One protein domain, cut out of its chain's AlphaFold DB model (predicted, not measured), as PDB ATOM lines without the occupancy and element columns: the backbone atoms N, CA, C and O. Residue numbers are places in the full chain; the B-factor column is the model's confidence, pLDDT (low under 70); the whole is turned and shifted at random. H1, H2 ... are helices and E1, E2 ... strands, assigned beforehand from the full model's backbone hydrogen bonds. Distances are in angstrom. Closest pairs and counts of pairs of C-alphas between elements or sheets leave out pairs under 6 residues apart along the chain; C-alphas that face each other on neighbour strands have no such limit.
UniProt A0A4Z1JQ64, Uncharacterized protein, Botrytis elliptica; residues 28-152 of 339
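What this domain is: This is residues 28 to 152 of the 339 residues of an uncharacterized protein of Botrytis elliptica (UniProt A0A4Z1JQ64). Look first for a small, strongly twisted sheet of four strands with one helix, H1, crossing one face of it. A second, much longer helix, H2, packs steeply on H1 with part of its length and then runs on beyond the body, so that residues 141 to 152 stick out as an arm. The printed part has 125 residues, with E1, E2, E3, E4, H1 and H2 in that order along the chain; the sheet's order is E3, E2, E1, E4, all antiparallel, and the class is mixed, helices and strands. It is only just compact, close to loose, with a radius of gyration of the C-alphas of 16.1 A and spans of 58 by 29 by 25 A, the arm making the length.

Where its parts are: Find C-alpha 28 at (163.722, 144.245, 163.427), where E1, residues 28 to 32, begins. E2 is residues 45 to 51, 20.0 A long, and E3 is residues 57 to 65, 21.6 A long, with a bend of 62 degrees at residue 62. E4 is the short run of residues 91 to 93. H1, residues 102 to 114, starts at C-alpha 102 at (158.781, 132.234, 171.535) and is 18.8 A long. H2, residues 125 to 151, runs 39.7 A to C-alpha 151 at (153.459, 106.436, 167.566).

How they stand to each other: Start at the inner strand E2. It forms a hairpin with E3, where N 48 and O 60 are 2.8 A apart, and a hairpin with E1, where N 47 and O 30 are 2.8 A apart. E1 and the edge strand E4 are antiparallel at 131 degrees, with N 92 and O 31 at 2.8 A. E1, E2 and E3 are a meander, each strand the antiparallel neighbour of the one before; with E4 beside E1 the four make a Greek key. H1 is on the sheet at a height of 8.6 A, two layers with the helix on one face. It lies over E2, and across the strands, at 86 degrees to E2 on the local plane; the closest C-alphas, of Lys 50 and Val 109, are 6.8 A apart. Farther out, H2 touches H1 with residues 128 to 139 alone, at a steep tilt of 59 degrees, opposite ways; the closest C-alphas, of Glu 107 and Ala 135, are 4.8 A apart. H2 is not on the sheet. In H1 and H2 every O i to N i+4 pair is within hydrogen-bond range.

The domain as a whole: The C-alphas farthest apart, of Glu 72 and Thr 152, are 58.5 A apart. The printed part has no cut. The links E1 to E2 and E3 to E4 are long. Confidence is under 70 at residues 73 to 85, 116 to 124 and 149 to 152; the mean pLDDT of the printed part is 80.2.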
ATOM      1  N   LEU A  28     164.403 143.292 162.552       89.44
ATOM      2  CA  LEU A  28     163.722 144.245 163.427       89.44
ATOM      3  C   LEU A  28     162.415 143.654 163.960       89.44
ATOM      4  O   LEU A  28     161.578 143.198 163.186       89.44
ATOM      5  N   ILE A  29     162.235 143.699 165.280       91.38
ATOM      6  CA  ILE A  29     161.118 143.034 165.972       91.38
ATOM      7  C   ILE A  29     160.258 143.972 166.828       91.38
ATOM      8  O   ILE A  29     159.179 143.583 167.283       91.38
ATOM      9  N   GLY A  30     160.714 145.201 167.066       91.69
ATOM     10  CA  GLY A  30     159.995 146.149 167.907       91.69
ATOM     11  C   GLY A  30     160.833 147.344 168.332       91.69
ATOM     12  O   GLY A  30     161.875 147.639 167.739       91.69
ATOM     13  N   THR A  31     160.385 148.006 169.394       91.25
ATOM     14  CA  THR A  31     161.099 149.111 170.041       91.25
ATOM     15  C   THR A  31     161.452 148.783 171.487       91.25
ATOM     16  O   THR A  31     160.866 147.904 172.123       91.25
ATOM     17  N   TRP A  32     162.465 149.459 172.020       90.94
ATOM     18  CA  TRP A  32     162.903 149.255 173.394       90.94
ATOM     19  C   TRP A  32     162.020 150.046 174.362       90.94
ATOM     20  O   TRP A  32     161.969 151.274 174.297       90.94
ATOM     21  N   LEU A  33     161.383 149.366 175.322       88.44
ATOM     22  CA  LEU A  33     160.512 150.013 176.312       88.44
ATOM     23  C   LEU A  33     161.238 151.056 177.167       88.44
ATOM     24  O   LEU A  33     160.618 152.036 177.560       88.44
ATOM     25  N   GLY A  34     162.539 150.894 177.419       83.25
ATOM     26  CA  GLY A  34     163.320 151.883 178.170       83.25
ATOM     27  C   GLY A  34     163.564 153.191 177.413       83.25
ATOM     28  O   GLY A  34     163.976 154.169 178.024       83.25
ATOM     29  N   SER A  35     163.268 153.232 176.109       82.50
ATOM     30  CA  SER A  35     163.243 154.476 175.335       82.50
ATOM     31  C   SER A  35     161.883 155.191 175.370       82.50
ATOM     32  O   SER A  35     161.749 156.293 174.832       82.50
ATOM     33  N   ALA A  36     160.878 154.607 176.036       76.88
ATOM     34  CA  ALA A  36     159.597 155.264 176.248       76.88
ATOM     35  C   ALA A  36     159.788 156.525 177.107       76.88
ATOM     36  O   ALA A  36     160.406 156.477 178.168       76.88
ATOM     37  N   GLY A  37     159.254 157.657 176.646       70.12
ATOM     38  CA  GLY A  37     159.336 158.942 177.353       70.12
ATOM     39  C   GLY A  37     160.387 159.917 176.816       70.12
ATOM     40  O   GLY A  37     160.375 161.078 177.209       70.12
ATOM     41  N   PHE A  38     161.236 159.507 175.867       70.06
ATOM     42  CA  PHE A  38     162.185 160.415 175.199       70.06
ATOM     43  C   PHE A  38     161.604 161.151 173.978       70.06
ATOM     44  O   PHE A  38     162.328 161.887 173.301       70.06
ATOM     45  N   GLY A  39     160.320 160.948 173.679       72.56
ATOM     46  CA  GLY A  39     159.647 161.533 172.526       72.56
ATOM     47  C   GLY A  39     158.473 160.686 172.029       72.56
ATOM     48  O   GLY A  39     158.024 159.775 172.734       72.56
ATOM     49  N   PRO A  40     157.957 160.977 170.822       78.62
ATOM     50  CA  PRO A  40     156.984 160.119 170.154       78.62
ATOM     51  C   PRO A  40     157.564 158.720 169.905       78.62
ATOM     52  O   PRO A  40     158.773 158.543 169.797       78.62
ATOM     53  N   VAL A  41     156.689 157.723 169.723       72.94
ATOM     54  CA  VAL A  41     157.079 156.314 169.485       72.94
ATOM     55  C   VAL A  41     158.047 156.163 168.305       72.94
ATOM     56  O   VAL A  41     158.875 155.259 168.282       72.94
ATOM     57  N   SER A  42     157.987 157.070 167.330       74.00
ATOM     58  CA  SER A  42     158.905 157.071 166.193       74.00
ATOM     59  C   SER A  42     160.358 157.393 166.530       74.00
ATOM     60  O   SER A  42     161.215 157.201 165.673       74.00
ATOM     61  N   ASP A  43     160.622 157.892 167.737       80.19
ATOM     62  CA  ASP A  43     161.949 158.260 168.235       80.19
ATOM     63  C   ASP A  43     162.460 157.266 169.287       80.19
ATOM     64  O   ASP A  43     163.491 157.503 169.919       80.19
ATOM     65  N   GLU A  44     161.743 156.155 169.472       86.31
ATOM     66  CA  GLU A  44     162.173 155.029 170.293       86.31
ATOM     67  C   GLU A  44     163.257 154.216 169.575       86.31
ATOM     68  O   GLU A  44     163.263 154.084 168.347       86.31
ATOM     69  N   ASN A  45     164.176 153.637 170.348       87.25
ATOM     70  CA  ASN A  45     165.225 152.772 169.821       87.25
ATOM     71  C   ASN A  45     164.623 151.488 169.249       87.25
ATOM     72  O   ASN A  45     163.832 150.821 169.920       87.25
ATOM     73  N   VAL A  46     165.048 151.095 168.049       88.31
ATOM     74  CA  VAL A  46     164.633 149.813 167.467       88.31
ATOM     75  C   VAL A  46     165.376 148.650 168.109       88.31
ATOM     76  O   VAL A  46     166.563 148.741 168.436       88.31
ATOM     77  N   VAL A  47     164.669 147.534 168.240       89.44
ATOM     78  CA  VAL A  47     165.212 146.261 168.701       89.44
ATOM     79  C   VAL A  47     165.297 145.310 167.515       89.44
ATOM     80  O   VAL A  47     164.305 145.071 166.821       89.44
ATOM     81  N   GLY A  48     166.496 144.788 167.288       89.19
ATOM     82  CA  GLY A  48     166.781 143.698 166.371       89.19
ATOM     83  C   GLY A  48     166.818 142.355 167.098       89.19
ATOM     84  O   GLY A  48     167.092 142.281 168.297       89.19
ATOM     85  N   ALA A  49     166.557 141.287 166.362       89.88
ATOM     86  CA  ALA A  49     166.692 139.917 166.803       89.88
ATOM     87  C   ALA A  49     167.633 139.159 165.869       89.88
ATOM     88  O   ALA A  49     167.589 139.316 164.645       89.88
ATOM     89  N   LYS A  50     168.461 138.303 166.460       88.44
ATOM     90  CA  LYS A  50     169.360 137.409 165.737       88.44
ATOM     91  C   LYS A  50     169.417 136.053 166.406       88.44
ATOM     92  O   LYS A  50     169.217 135.941 167.611       88.44
ATOM     93  N   ILE A  51     169.716 135.040 165.612       87.75
ATOM     94  CA  ILE A  51     169.970 133.692 166.102       87.75
ATOM     95  C   ILE A  51     171.470 133.488 166.012       87.75
ATOM     96  O   ILE A  51     172.048 133.694 164.947       87.75
ATOM     97  N   ASP A  52     172.104 133.178 167.137       83.44
ATOM     98  CA  ASP A  52     173.539 132.909 167.137       83.44
ATOM     99  C   ASP A  52     173.868 131.498 166.634       83.44
ATOM    100  O   ASP A  52     172.986 130.691 166.347       83.44
ATOM    101  N   GLU A  53     175.162 131.192 166.555       80.81
ATOM    102  CA  GLU A  53     175.682 129.882 166.145       80.81
ATOM    103  C   GLU A  53     175.143 128.722 166.995       80.81
ATOM    104  O   GLU A  53     175.097 127.584 166.536       80.81
ATOM    105  N   THR A  54     174.708 128.998 168.228       79.19
ATOM    106  CA  THR A  54     174.145 127.992 169.135       79.19
ATOM    107  C   THR A  54     172.640 127.809 168.964       79.19
ATOM    108  O   THR A  54     172.059 126.943 169.614       79.19
ATOM    109  N   GLY A  55     172.001 128.598 168.095       81.19
ATOM    110  CA  GLY A  55     170.564 128.578 167.843       81.19
ATOM    111  C   GLY A  55     169.736 129.417 168.822       81.19
ATOM    112  O   GLY A  55     168.507 129.381 168.744       81.19
ATOM    113  N   ILE A  56     170.377 130.170 169.721       83.69
ATOM    114  CA  ILE A  56     169.701 130.999 170.728       83.69
ATOM    115  C   ILE A  56     169.197 132.286 170.091       83.69
ATOM    116  O   ILE A  56     169.951 132.997 169.419       83.69
ATOM    117  N   LEU A  57     167.938 132.623 170.374       87.31
ATOM    118  CA  LEU A  57     167.366 133.911 170.010       87.31
ATOM    119  C   LEU A  57     167.898 135.025 170.928       87.31
ATOM    120  O   LEU A  57     167.694 135.017 172.141       87.31
ATOM    121  N   LYS A  58     168.586 136.002 170.335       86.75
ATOM    122  CA  LYS A  58     169.197 137.148 171.016       86.75
ATOM    123  C   LYS A  58     168.559 138.453 170.561       86.75
ATOM    124  O   LYS A  58     168.406 138.683 169.364       86.75
ATOM    125  N   TYR A  59     168.280 139.330 171.521       88.44
ATOM    126  CA  TYR A  59     167.703 140.652 171.288       88.44
ATOM    127  C   TYR A  59     168.752 141.744 171.448       88.44
ATOM    128  O   TYR A  59     169.513 141.725 172.412       88.44
ATOM    129  N   VAL A  60     168.783 142.687 170.511       86.38
ATOM    130  CA  VAL A  60     169.822 143.709 170.374       86.38
ATOM    131  C   VAL A  60     169.155 145.073 170.225       86.38
ATOM    132  O   VAL A  60     168.374 145.287 169.303       86.38
ATOM    133  N   VAL A  61     169.456 146.022 171.111       86.12
ATOM    134  CA  VAL A  61     169.012 147.419 170.934       86.12
ATOM    135  C   VAL A  61     169.961 148.146 169.991       86.12
ATOM    136  O   VAL A  61     171.177 148.091 170.173       86.12
ATOM    137  N   HIS A  62     169.413 148.874 169.020       82.56
ATOM    138  CA  HIS A  62     170.193 149.722 168.126       82.56
ATOM    139  C   HIS A  62     170.068 151.203 168.496       82.56
ATOM    140  O   HIS A  62     169.018 151.681 168.926       82.56
ATOM    141  N   SER A  63     171.125 151.973 168.235       78.81
ATOM    142  CA  SER A  63     171.167 153.434 168.394       78.81
ATOM    143  C   SER A  63     170.434 154.181 167.268       78.81
ATOM    144  O   SER A  63     170.852 155.261 166.863       78.81
ATOM    145  N   ARG A  64     169.371 153.595 166.710       81.56
ATOM    146  CA  ARG A  64     168.557 154.192 165.647       81.56
ATOM    147  C   ARG A  64     167.076 154.041 165.954       81.56
ATOM    148  O   ARG A  64     166.687 153.101 166.648       81.56
ATOM    149  N   ASN A  65     166.274 154.948 165.418       84.44
ATOM    150  CA  ASN A  65     164.827 154.929 165.554       84.44
ATOM    151  C   ASN A  65     164.137 154.177 164.403       84.44
ATOM    152  O   ASN A  65     164.789 153.694 163.471       84.44
ATOM    153  N   THR A  66     162.806 154.083 164.453       78.00
ATOM    154  CA  THR A  66     161.997 153.402 163.422       78.00
ATOM    155  C   THR A  66     161.981 154.131 162.074       78.00
ATOM    156  O   THR A  66     161.458 153.611 161.095       78.00
ATOM    157  N   ARG A  67     162.557 155.333 161.989       78.75
ATOM    158  CA  ARG A  67     162.736 156.085 160.738       78.75
ATOM    159  C   ARG A  67     164.155 155.959 160.179       78.75
ATOM    160  O   ARG A  67     164.468 156.573 159.169       78.75
ATOM    161  N   GLY A  68     165.026 155.196 160.846       76.19
ATOM    162  CA  GLY A  68     166.437 155.059 160.486       76.19
ATOM    163  C   GLY A  68     167.338 156.196 160.979       76.19
ATOM    164  O   GLY A  68     168.543 156.147 160.745       76.19
ATOM    165  N   GLY A  69     166.794 157.183 161.695       79.25
ATOM    166  CA  GLY A  69     167.565 158.263 162.307       79.25
ATOM    167  C   GLY A  69     168.395 157.760 163.484       79.25
ATOM    168  O   GLY A  69     167.901 156.997 164.314       79.25
ATOM    169  N   VAL A  70     169.660 158.176 163.559       81.19
ATOM    170  CA  VAL A  70     170.555 157.842 164.674       81.19
ATOM    171  C   VAL A  70     170.140 158.643 165.910       81.19
ATOM    172  O   VAL A  70     169.942 159.852 165.833       81.19
ATOM    173  N   LEU A  71     169.988 157.963 167.044       75.94
ATOM    174  CA  LEU A  71     169.620 158.561 168.323       75.94
ATOM    175  C   LEU A  71     170.870 158.733 169.187       75.94
ATOM    176  O   LEU A  71     171.493 157.751 169.592       75.94
ATOM    177  N   GLU A  72     171.202 159.978 169.510       70.88
ATOM    178  CA  GLU A  72     172.327 160.338 170.376       70.88
ATOM    179  C   GLU A  72     171.861 160.395 171.842       70.88
ATOM    180  O   GLU A  72     171.732 161.454 172.451       70.88
ATOM    181  N   ARG A  73     171.489 159.239 172.405       68.88
ATOM    182  CA  ARG A  73     171.030 159.127 173.800       68.88
ATOM    183  C   ARG A  73     171.774 158.015 174.537       68.88
ATOM    184  O   ARG A  73     172.148 157.027 173.900       68.88
ATOM    185  N   PRO A  74     171.963 158.132 175.865       57.12
ATOM    186  CA  PRO A  74     172.556 157.071 176.665       57.12
ATOM    187  C   PRO A  74     171.622 155.856 176.675       57.12
ATOM    188  O   PRO A  74     170.608 155.826 177.367       57.12
ATOM    189  N   PHE A  75     171.957 154.851 175.871       64.50
ATOM    190  CA  PHE A  75     171.386 153.512 175.967       64.50
ATOM    191  C   PHE A  75     172.215 152.691 176.972       64.50
ATOM    192  O   PHE A  75     173.357 153.065 177.269       64.50
ATOM    193  N   PRO A  76     171.675 151.592 177.539       53.84
ATOM    194  CA  PRO A  76     172.419 150.766 178.478       53.84
ATOM    195  C   PRO A  76     173.719 150.343 177.789       53.84
ATOM    196  O   PRO A  76     173.668 149.850 176.671       53.84
ATOM    197  N   GLY A  77     174.866 150.625 178.413       52.09
ATOM    198  CA  GLY A  77     176.212 150.334 177.907       52.09
ATOM    199  C   GLY A  77     176.619 151.062 176.624       52.09
ATOM    200  O   GLY A  77     176.904 150.435 175.606       52.09
ATOM    201  N   ALA A  78     176.766 152.386 176.721       47.50
ATOM    202  CA  ALA A  78     177.428 153.260 175.750       47.50
ATOM    203  C   ALA A  78     178.946 152.977 175.590       47.50
ATOM    204  O   ALA A  78     179.776 153.881 175.672       47.50
ATOM    205  N   GLN A  79     179.328 151.721 175.351       45.38
ATOM    206  CA  GLN A  79     180.638 151.344 174.833       45.38
ATOM    207  C   GLN A  79     180.456 150.482 173.575       45.38
ATOM    208  O   GLN A  79     180.253 149.279 173.636       45.38
ATOM    209  N   GLN A  80     180.550 151.161 172.429       43.81
ATOM    210  CA  GLN A  80     180.958 150.647 171.117       43.81
ATOM    211  C   GLN A  80     180.107 149.538 170.460       43.81
ATOM    212  O   GLN A  80     180.227 148.356 170.752       43.81
ATOM    213  N   HIS A  81     179.360 149.940 169.424       44.47
ATOM    214  CA  HIS A  81     179.067 149.199 168.179       44.47
ATOM    215  C   HIS A  81     178.445 147.787 168.223       44.47
ATOM    216  O   HIS A  81     178.149 147.240 167.160       44.47
ATOM    217  N   ARG A  82     178.176 147.189 169.384       52.84
ATOM    218  CA  ARG A  82     177.482 145.902 169.506       52.84
ATOM    219  C   ARG A  82     176.342 146.070 170.496       52.84
ATOM    220  O   ARG A  82     176.580 146.284 171.677       52.84
ATOM    221  N   GLY A  83     175.107 146.053 169.999       55.78
ATOM    222  CA  GLY A  83     173.944 146.314 170.841       55.78
ATOM    223  C   GLY A  83     173.814 145.320 171.997       55.78
ATOM    224  O   GLY A  83     174.368 144.218 171.978       55.78
ATOM    225  N   ILE A  84     173.095 145.744 173.029       63.69
ATOM    226  CA  ILE A  84     173.004 145.011 174.291       63.69
ATOM    227  C   ILE A  84     171.997 143.877 174.197       63.69
ATOM    228  O   ILE A  84     170.867 144.088 173.758       63.69
ATOM    229  N   LEU A  85     172.418 142.713 174.696       69.25
ATOM    230  CA  LEU A  85     171.553 141.581 175.002       69.25
ATOM    231  C   LEU A  85     170.501 141.987 176.030       69.25
ATOM    232  O   LEU A  85     170.824 142.261 177.187       69.25
ATOM    233  N   MET A  86     169.243 142.016 175.607       77.25
ATOM    234  CA  MET A  86     168.124 142.351 176.479       77.25
ATOM    235  C   MET A  86     167.199 141.176 176.741       77.25
ATOM    236  O   MET A  86     167.159 140.210 175.986       77.25
ATOM    237  N   ARG A  87     166.414 141.325 177.808       79.38
ATOM    238  CA  ARG A  87     165.287 140.451 178.123       79.38
ATOM    239  C   ARG A  87     164.102 140.743 177.213       79.38
ATOM    240  O   ARG A  87     163.852 141.904 176.882       79.38
ATOM    241  N   GLU A  88     163.322 139.712 176.905       83.12
ATOM    242  CA  GLU A  88     162.095 139.824 176.106       83.12
ATOM    243  C   GLU A  88     161.089 140.827 176.701       83.12
ATOM    244  O   GLU A  88     160.482 141.614 175.976       83.12
ATOM    245  N   ALA A  89     160.977 140.871 178.031       85.88
ATOM    246  CA  ALA A  89     160.081 141.786 178.744       85.88
ATOM    247  C   ALA A  89     160.412 143.279 178.546       85.88
ATOM    248  O   ALA A  89     159.584 144.135 178.842       85.88
ATOM    249  N   SER A  90     161.608 143.609 178.048       87.56
ATOM    250  CA  SER A  90     162.021 144.987 177.754       87.56
ATOM    251  C   SER A  90     161.614 145.447 176.347       87.56
ATOM    252  O   SER A  90     161.956 146.564 175.948       87.56
ATOM    253  N   ILE A  91     160.927 144.603 175.575       90.81
ATOM    254  CA  ILE A  91     160.624 144.834 174.161       90.81
ATOM    255  C   ILE A  91     159.148 145.180 173.992       90.81
ATOM    256  O   ILE A  91     158.252 144.440 174.400       90.81
ATOM    257  N   ARG A  92     158.888 146.298 173.315       91.81
ATOM    258  CA  ARG A  92     157.580 146.594 172.742       91.81
ATOM    259  C   ARG A  92     157.517 145.960 171.358       91.81
ATOM    260  O   ARG A  92     158.029 146.509 170.387       91.81
ATOM    261  N   TRP A  93     156.911 144.784 171.297       92.56
ATOM    262  CA  TRP A  93     156.790 143.992 170.078       92.56
ATOM    263  C   TRP A  93     155.968 144.688 168.998       92.56
ATOM    264  O   TRP A  93     154.957 145.334 169.295       92.56
ATOM    265  N   TYR A  94     156.359 144.488 167.738       91.69
ATOM    266  CA  TYR A  94     155.490 144.834 166.621       91.69
ATOM    267  C   TYR A  94     154.163 144.062 166.688       91.69
ATOM    268  O   TYR A  94     154.141 142.920 167.165       91.69
ATOM    269  N   PRO A  95     153.049 144.655 166.211       91.69
ATOM    270  CA  PRO A  95     151.718 144.075 166.379       91.69
ATOM    271  C   PRO A  95     151.586 142.633 165.875       91.69
ATOM    272  O   PRO A  95     150.954 141.821 166.545       91.69
ATOM    273  N   HIS A  96     152.217 142.293 164.747       92.12
ATOM    274  CA  HIS A  96     152.170 140.951 164.150       92.12
ATOM    275  C   HIS A  96     153.019 139.906 164.882       92.12
ATOM    276  O   HIS A  96     152.805 138.715 164.687       92.12
ATOM    277  N   LEU A  97     153.960 140.334 165.730       94.19
ATOM    278  CA  LEU A  97     154.833 139.446 166.511       94.19
ATOM    279  C   LEU A  97     154.357 139.255 167.946       94.19
ATOM    280  O   LEU A  97     154.708 138.267 168.583       94.19
ATOM    281  N   LYS A  98     153.546 140.184 168.457       92.88
ATOM    282  CA  LYS A  98     152.989 140.129 169.809       92.88
ATOM    283  C   LYS A  98     152.193 138.847 170.130       92.88
ATOM    284  O   LYS A  98     152.333 138.383 171.256       92.88
ATOM    285  N   PRO A  99     151.357 138.282 169.231       95.06
ATOM    286  CA  PRO A  99     150.590 137.077 169.553       95.06
ATOM    287  C   PRO A  99     151.398 135.779 169.418       95.06
ATOM    288  O   PRO A  99     150.863 134.716 169.712       95.06
ATOM    289  N   LEU A 100     152.644 135.847 168.941       94.31
ATOM    290  CA  LEU A 100     153.442 134.665 168.642       94.31
ATOM    291  C   LEU A 100     154.113 134.100 169.892       94.31
ATOM    292  O   LEU A 100     154.638 134.840 170.728       94.31
ATOM    293  N   SER A 101     154.171 132.772 169.973       91.88
ATOM    294  CA  SER A 101     154.987 132.075 170.966       91.88
ATOM    295  C   SER A 101     156.477 132.357 170.740       91.88
ATOM    296  O   SER A 101     156.898 132.862 169.696       91.88
ATOM    297  N   VAL A 102     157.331 132.040 171.717       87.62
ATOM    298  CA  VAL A 102     158.781 132.234 171.535       87.62
ATOM    299  C   VAL A 102     159.336 131.330 170.432       87.62
ATOM    300  O   VAL A 102     160.157 131.779 169.633       87.62
ATOM    301  N   MET A 103     158.840 130.095 170.314       89.56
ATOM    302  CA  MET A 103     159.224 129.205 169.216       89.56
ATOM    303  C   MET A 103     158.826 129.781 167.856       89.56
ATOM    304  O   MET A 103     159.644 129.788 166.937       89.56
ATOM    305  N   GLU A 104     157.618 130.332 167.742       94.62
ATOM    306  CA  GLU A 104     157.151 130.986 166.517       94.62
ATOM    307  C   GLU A 104     157.964 132.247 166.203       94.62
ATOM    308  O   GLU A 104     158.330 132.464 165.052       94.62
ATOM    309  N   ARG A 105     158.328 133.057 167.206       93.56
ATOM    310  CA  ARG A 105     159.206 134.227 167.011       93.56
ATOM    311  C   ARG A 105     160.605 133.826 166.561       93.56
ATOM    312  O   ARG A 105     161.175 134.479 165.688       93.56
ATOM    313  N   ARG A 106     161.149 132.735 167.099       91.44
ATOM    314  CA  ARG A 106     162.431 132.179 166.654       91.44
ATOM    315  C   ARG A 106     162.355 131.733 165.196       91.44
ATOM    316  O   ARG A 106     163.215 132.120 164.408       91.44
ATOM    317  N   GLU A 107     161.327 130.980 164.815       94.00
ATOM    318  CA  GLU A 107     161.131 130.588 163.416       94.00
ATOM    319  C   GLU A 107     160.890 131.803 162.512       94.00
ATOM    320  O   GLU A 107     161.465 131.873 161.430       94.00
ATOM    321  N   TYR A 108     160.163 132.824 162.975       94.12
ATOM    322  CA  TYR A 108     159.985 134.080 162.241       94.12
ATOM    323  C   TYR A 108     161.325 134.750 161.938       94.12
ATOM    324  O   TYR A 108     161.564 135.156 160.801       94.12
ATOM    325  N   VAL A 109     162.237 134.813 162.912       92.00
ATOM    326  CA  VAL A 109     163.580 135.374 162.705       92.00
ATOM    327  C   VAL A 109     164.391 134.529 161.720       92.00
ATOM    328  O   VAL A 109     165.039 135.092 160.837       92.00
ATOM    329  N   LYS A 110     164.315 133.188 161.784       90.62
ATOM    330  CA  LYS A 110     164.954 132.312 160.779       90.62
ATOM    331  C   LYS A 110     164.410 132.574 159.381       90.62
ATOM    332  O   LYS A 110     165.186 132.709 158.438       90.62
ATOM    333  N   VAL A 111     163.088 132.652 159.249       91.50
ATOM    334  CA  VAL A 111     162.397 132.911 157.988       91.50
ATOM    335  C   VAL A 111     162.807 134.276 157.443       91.50
ATOM    336  O   VAL A 111     163.279 134.349 156.311       91.50
ATOM    337  N   ARG A 112     162.752 135.343 158.251       87.62
ATOM    338  CA  ARG A 112     163.150 136.706 157.852       87.62
ATOM    339  C   ARG A 112     164.618 136.817 157.456       87.62
ATOM    340  O   ARG A 112     164.908 137.524 156.494       87.62
ATOM    341  N   ASN A 113     165.514 136.081 158.111       85.62
ATOM    342  CA  ASN A 113     166.936 136.035 157.759       85.62
ATOM    343  C   ASN A 113     167.212 135.410 156.381       85.62
ATOM    344  O   ASN A 113     168.257 135.683 155.784       85.62
ATOM    345  N   LYS A 114     166.295 134.590 155.846       82.88
ATOM    346  CA  LYS A 114     166.407 134.070 154.473       82.88
ATOM    347  C   LYS A 114     166.150 135.158 153.428       82.88
ATOM    348  O   LYS A 114     166.716 135.080 152.339       82.88
ATOM    349  N   TYR A 115     165.336 136.167 153.748       77.81
ATOM    350  CA  TYR A 115     165.063 137.277 152.838       77.81
ATOM    351  C   TYR A 115     166.286 138.194 152.742       77.81
ATOM    352  O   TYR A 115     166.947 138.512 153.731       77.81
ATOM    353  N   GLU A 116     166.582 138.661 151.532       60.88
ATOM    354  CA  GLU A 116     167.744 139.516 151.253       60.88
ATOM    355  C   GLU A 116     167.670 140.883 151.965       60.88
ATOM    356  O   GLU A 116     168.685 141.524 152.244       60.88
ATOM    357  N   SER A 117     166.460 141.269 152.372       59.84
ATOM    358  CA  SER A 117     166.126 142.515 153.062       59.84
ATOM    359  C   SER A 117     166.125 142.400 154.601       59.84
ATOM    360  O   SER A 117     165.506 143.217 155.282       59.84
ATOM    361  N   GLY A 118     166.811 141.399 155.166       54.09
ATOM    362  CA  GLY A 118     166.743 140.967 156.576       54.09
ATOM    363  C   GLY A 118     166.782 142.036 157.687       54.09
ATOM    364  O   GLY A 118     166.202 141.788 158.735       54.09
ATOM    365  N   SER A 119     167.341 143.239 157.476       52.62
ATOM    366  CA  SER A 119     167.354 144.320 158.495       52.62
ATOM    367  C   SER A 119     166.613 145.599 158.136       52.62
ATOM    368  O   SER A 119     166.765 146.601 158.849       52.62
ATOM    369  N   THR A 120     165.951 145.658 156.986       53.47
ATOM    370  CA  THR A 120     165.347 146.914 156.548       53.47
ATOM    371  C   THR A 120     163.914 146.991 157.063       53.47
ATOM    372  O   THR A 120     163.163 146.020 156.993       53.47
ATOM    373  N   ILE A 121     163.544 148.173 157.566       54.19
ATOM    374  CA  ILE A 121     162.157 148.571 157.883       54.19
ATOM    375  C   ILE A 121     161.256 148.506 156.636       54.19
ATOM    376  O   ILE A 121     160.040 148.514 156.742       54.19
ATOM    377  N   GLU A 122     161.864 148.407 155.456       51.19
ATOM    378  CA  GLU A 122     161.234 148.493 154.141       51.19
ATOM    379  C   GLU A 122     160.567 147.204 153.643       51.19
ATOM    380  O   GLU A 122     160.075 147.206 152.515       51.19
ATOM    381  N   LEU A 123     160.519 146.103 154.411       58.22
ATOM    382  CA  LEU A 123     159.635 145.014 153.975       58.22
ATOM    383  C   LEU A 123     158.185 145.463 154.092       58.22
ATOM    384  O   LEU A 123     157.763 146.023 155.103       58.22
ATOM    385  N   SER A 124     157.421 145.173 153.042       65.00
ATOM    386  CA  SER A 124     155.983 145.385 153.047       65.00
ATOM    387  C   SER A 124     155.365 144.586 154.193       65.00
ATOM    388  O   SER A 124     155.755 143.443 154.438       65.00
ATOM    389  N   GLY A 125     154.347 145.136 154.861       78.25
ATOM    390  CA  GLY A 125     153.606 144.403 155.895       78.25
ATOM    391  C   GLY A 125     153.071 143.048 155.402       78.25
ATOM    392  O   GLY A 125     152.897 142.125 156.194       78.25
ATOM    393  N   ALA A 126     152.881 142.884 154.087       83.19
ATOM    394  CA  ALA A 126     152.540 141.604 153.470       83.19
ATOM    395  C   ALA A 126     153.646 140.540 153.618       83.19
ATOM    396  O   ALA A 126     153.339 139.381 153.900       83.19
ATOM    397  N   ASP A 127     154.917 140.922 153.472       85.44
ATOM    398  CA  ASP A 127     156.047 140.001 153.612       85.44
ATOM    399  C   ASP A 127     156.235 139.579 155.068       85.44
ATOM    400  O   ASP A 127     156.495 138.408 155.346       85.44
ATOM    401  N   ASP A 128     156.038 140.509 156.008       88.00
ATOM    402  CA  ASP A 128     156.064 140.196 157.436       88.00
ATOM    403  C   ASP A 128     154.942 139.224 157.808       88.00
ATOM    404  O   ASP A 128     155.200 138.216 158.464       88.00
ATOM    405  N   MET A 129     153.717 139.441 157.324       92.06
ATOM    406  CA  MET A 129     152.605 138.512 157.557       92.06
ATOM    407  C   MET A 129     152.832 137.141 156.903       92.06
ATOM    408  O   MET A 129     152.450 136.113 157.469       92.06
ATOM    409  N   LYS A 130     153.476 137.098 155.730       92.50
ATOM    410  CA  LYS A 130     153.891 135.844 155.087       92.50
ATOM    411  C   LYS A 130     154.937 135.112 155.927       92.50
ATOM    412  O   LYS A 130     154.789 133.913 156.148       92.50
ATOM    413  N   ALA A 131     155.941 135.827 156.432       92.44
ATOM    414  CA  ALA A 131     156.965 135.265 157.304       92.44
ATOM    415  C   ALA A 131     156.379 134.742 158.623       92.44
ATOM    416  O   ALA A 131     156.783 133.678 159.085       92.44
ATOM    417  N   VAL A 132     155.393 135.439 159.199       95.06
ATOM    418  CA  VAL A 132     154.658 134.960 160.379       95.06
ATOM    419  C   VAL A 132     153.950 133.640 160.084       95.06
ATOM    420  O   VAL A 132     154.118 132.682 160.832       95.06
ATOM    421  N   ARG A 133     153.207 133.547 158.975       96.12
ATOM    422  CA  ARG A 133     152.500 132.309 158.612       96.12
ATOM    423  C   ARG A 133     153.462 131.138 158.403       96.12
ATOM    424  O   ARG A 133     153.194 130.043 158.887       96.12
ATOM    425  N   GLU A 134     154.571 131.376 157.704       95.56
ATOM    426  CA  GLU A 134     155.614 130.367 157.478       95.56
ATOM    427  C   GLU A 134     156.226 129.895 158.805       95.56
ATOM    428  O   GLU A 134     156.406 128.696 159.006       95.56
ATOM    429  N   ALA A 135     156.474 130.813 159.742       95.88
ATOM    430  CA  ALA A 135     156.992 130.486 161.067       95.88
ATOM    431  C   ALA A 135     156.025 129.624 161.890       95.88
ATOM    432  O   ALA A 135     156.431 128.613 162.461       95.88
ATOM    433  N   GLN A 136     154.740 129.984 161.911       96.50
ATOM    434  CA  GLN A 136     153.705 129.205 162.599       96.50
ATOM    435  C   GLN A 136     153.553 127.806 161.997       96.50
ATOM    436  O   GLN A 136     153.403 126.820 162.715       96.50
ATOM    437  N   GLU A 137     153.607 127.697 160.668       96.62
ATOM    438  CA  GLU A 137     153.553 126.404 159.993       96.62
ATOM    439  C   GLU A 137     154.799 125.557 160.282       96.62
ATOM    440  O   GLU A 137     154.669 124.355 160.506       96.62
ATOM    441  N   ALA A 138     155.987 126.165 160.335       94.50
ATOM    442  CA  ALA A 138     157.220 125.473 160.699       94.50
ATOM    443  C   ALA A 138     157.137 124.882 162.115       94.50
ATOM    444  O   ALA A 138     157.430 123.702 162.297       94.50
ATOM    445  N   VAL A 139     156.654 125.657 163.092       94.12
ATOM    446  CA  VAL A 139     156.431 125.159 164.460       94.12
ATOM    447  C   VAL A 139     155.408 124.023 164.468       94.12
ATOM    448  O   VAL A 139     155.698 122.953 164.999       94.12
ATOM    449  N   ARG A 140     154.268 124.181 163.782       94.31
ATOM    450  CA  ARG A 140     153.242 123.128 163.685       94.31
ATOM    451  C   ARG A 140     153.772 121.841 163.044       94.31
ATOM    452  O   ARG A 140     153.384 120.747 163.442       94.31
ATOM    453  N   ARG A 141     154.649 121.945 162.040       92.31
ATOM    454  CA  ARG A 141     155.290 120.781 161.405       92.31
ATOM    455  C   ARG A 141     156.243 120.070 162.359       92.31
ATOM    456  O   ARG A 141     156.238 118.844 162.381       92.31
ATOM    457  N   LEU A 142     157.023 120.816 163.143       88.06
ATOM    458  CA  LEU A 142     157.898 120.239 164.167       88.06
ATOM    459  C   LEU A 142     157.084 119.511 165.239       88.06
ATOM    460  O   LEU A 142     157.408 118.378 165.587       88.06
ATOM    461  N   GLU A 143     155.990 120.120 165.696       87.75
ATOM    462  CA  GLU A 143     155.038 119.484 166.610       87.75
ATOM    463  C   GLU A 143     154.472 118.191 166.020       87.75
ATOM    464  O   GLU A 143     154.525 117.145 166.664       87.75
ATOM    465  N   TYR A 144     153.991 118.226 164.774       86.25
ATOM    466  CA  TYR A 144     153.441 117.048 164.103       86.25
ATOM    467  C   TYR A 144     154.470 115.924 163.917       86.25
ATOM    468  O   TYR A 144     154.150 114.755 164.127       86.25
ATOM    469  N   ALA A 145     155.708 116.265 163.552       85.88
ATOM    470  CA  ALA A 145     156.787 115.294 163.404       85.88
ATOM    471  C   ALA A 145     157.096 114.584 164.730       85.88
ATOM    472  O   ALA A 145     157.282 113.367 164.743       85.88
ATOM    473  N   ALA A 146     157.070 115.312 165.847       81.56
ATOM    474  CA  ALA A 146     157.274 114.710 167.156       81.56
ATOM    475  C   ALA A 146     156.152 113.737 167.554       81.56
ATOM    476  O   ALA A 146     156.447 112.680 168.107       81.56
ATOM    477  N   TYR A 147     154.892 114.030 167.208       78.00
ATOM    478  CA  TYR A 147     153.784 113.089 167.433       78.00
ATOM    479  C   TYR A 147     153.920 111.794 166.612       78.00
ATOM    480  O   TYR A 147     153.539 110.723 167.079       78.00
ATOM    481  N   GLN A 148     154.452 111.861 165.387       74.94
ATOM    482  CA  GLN A 148     154.605 110.677 164.529       74.94
ATOM    483  C   GLN A 148     155.753 109.756 164.974       74.94
ATOM    484  O   GLN A 148     155.634 108.532 164.881       74.94
ATOM    485  N   GLU A 149     156.850 110.309 165.503       67.88
ATOM    486  CA  GLU A 149     157.929 109.497 166.090       67.88
ATOM    487  C   GLU A 149     157.473 108.753 167.359       67.88
ATOM    488  O   GLU A 149     157.904 107.627 167.614       67.88
ATOM    489  N   GLU A 150     156.557 109.337 168.135       60.94
ATOM    490  CA  GLU A 150     156.012 108.709 169.342       60.94
ATOM    491  C   GLU A 150     155.154 107.473 169.023       60.94
ATOM    492  O   GLU A 150     155.266 106.451 169.695       60.94
ATOM    493  N   ASN A 151     154.378 107.516 167.938       56.59
ATOM    494  CA  ASN A 151     153.459 106.436 167.566       56.59
ATOM    495  C   ASN A 151     154.133 105.234 166.865       56.59
ATOM    496  O   ASN A 151     153.499 104.206 166.647       56.59
ATOM    497  N   THR A 152     155.411 105.333 166.481       56.94
ATOM    498  CA  THR A 152     156.123 104.269 165.738       56.94
ATOM    499  C   THR A 152     157.091 103.448 166.594       56.94
ATOM    500  O   THR A 152     157.652 102.467 166.109       56.94
TER     501      THR A 152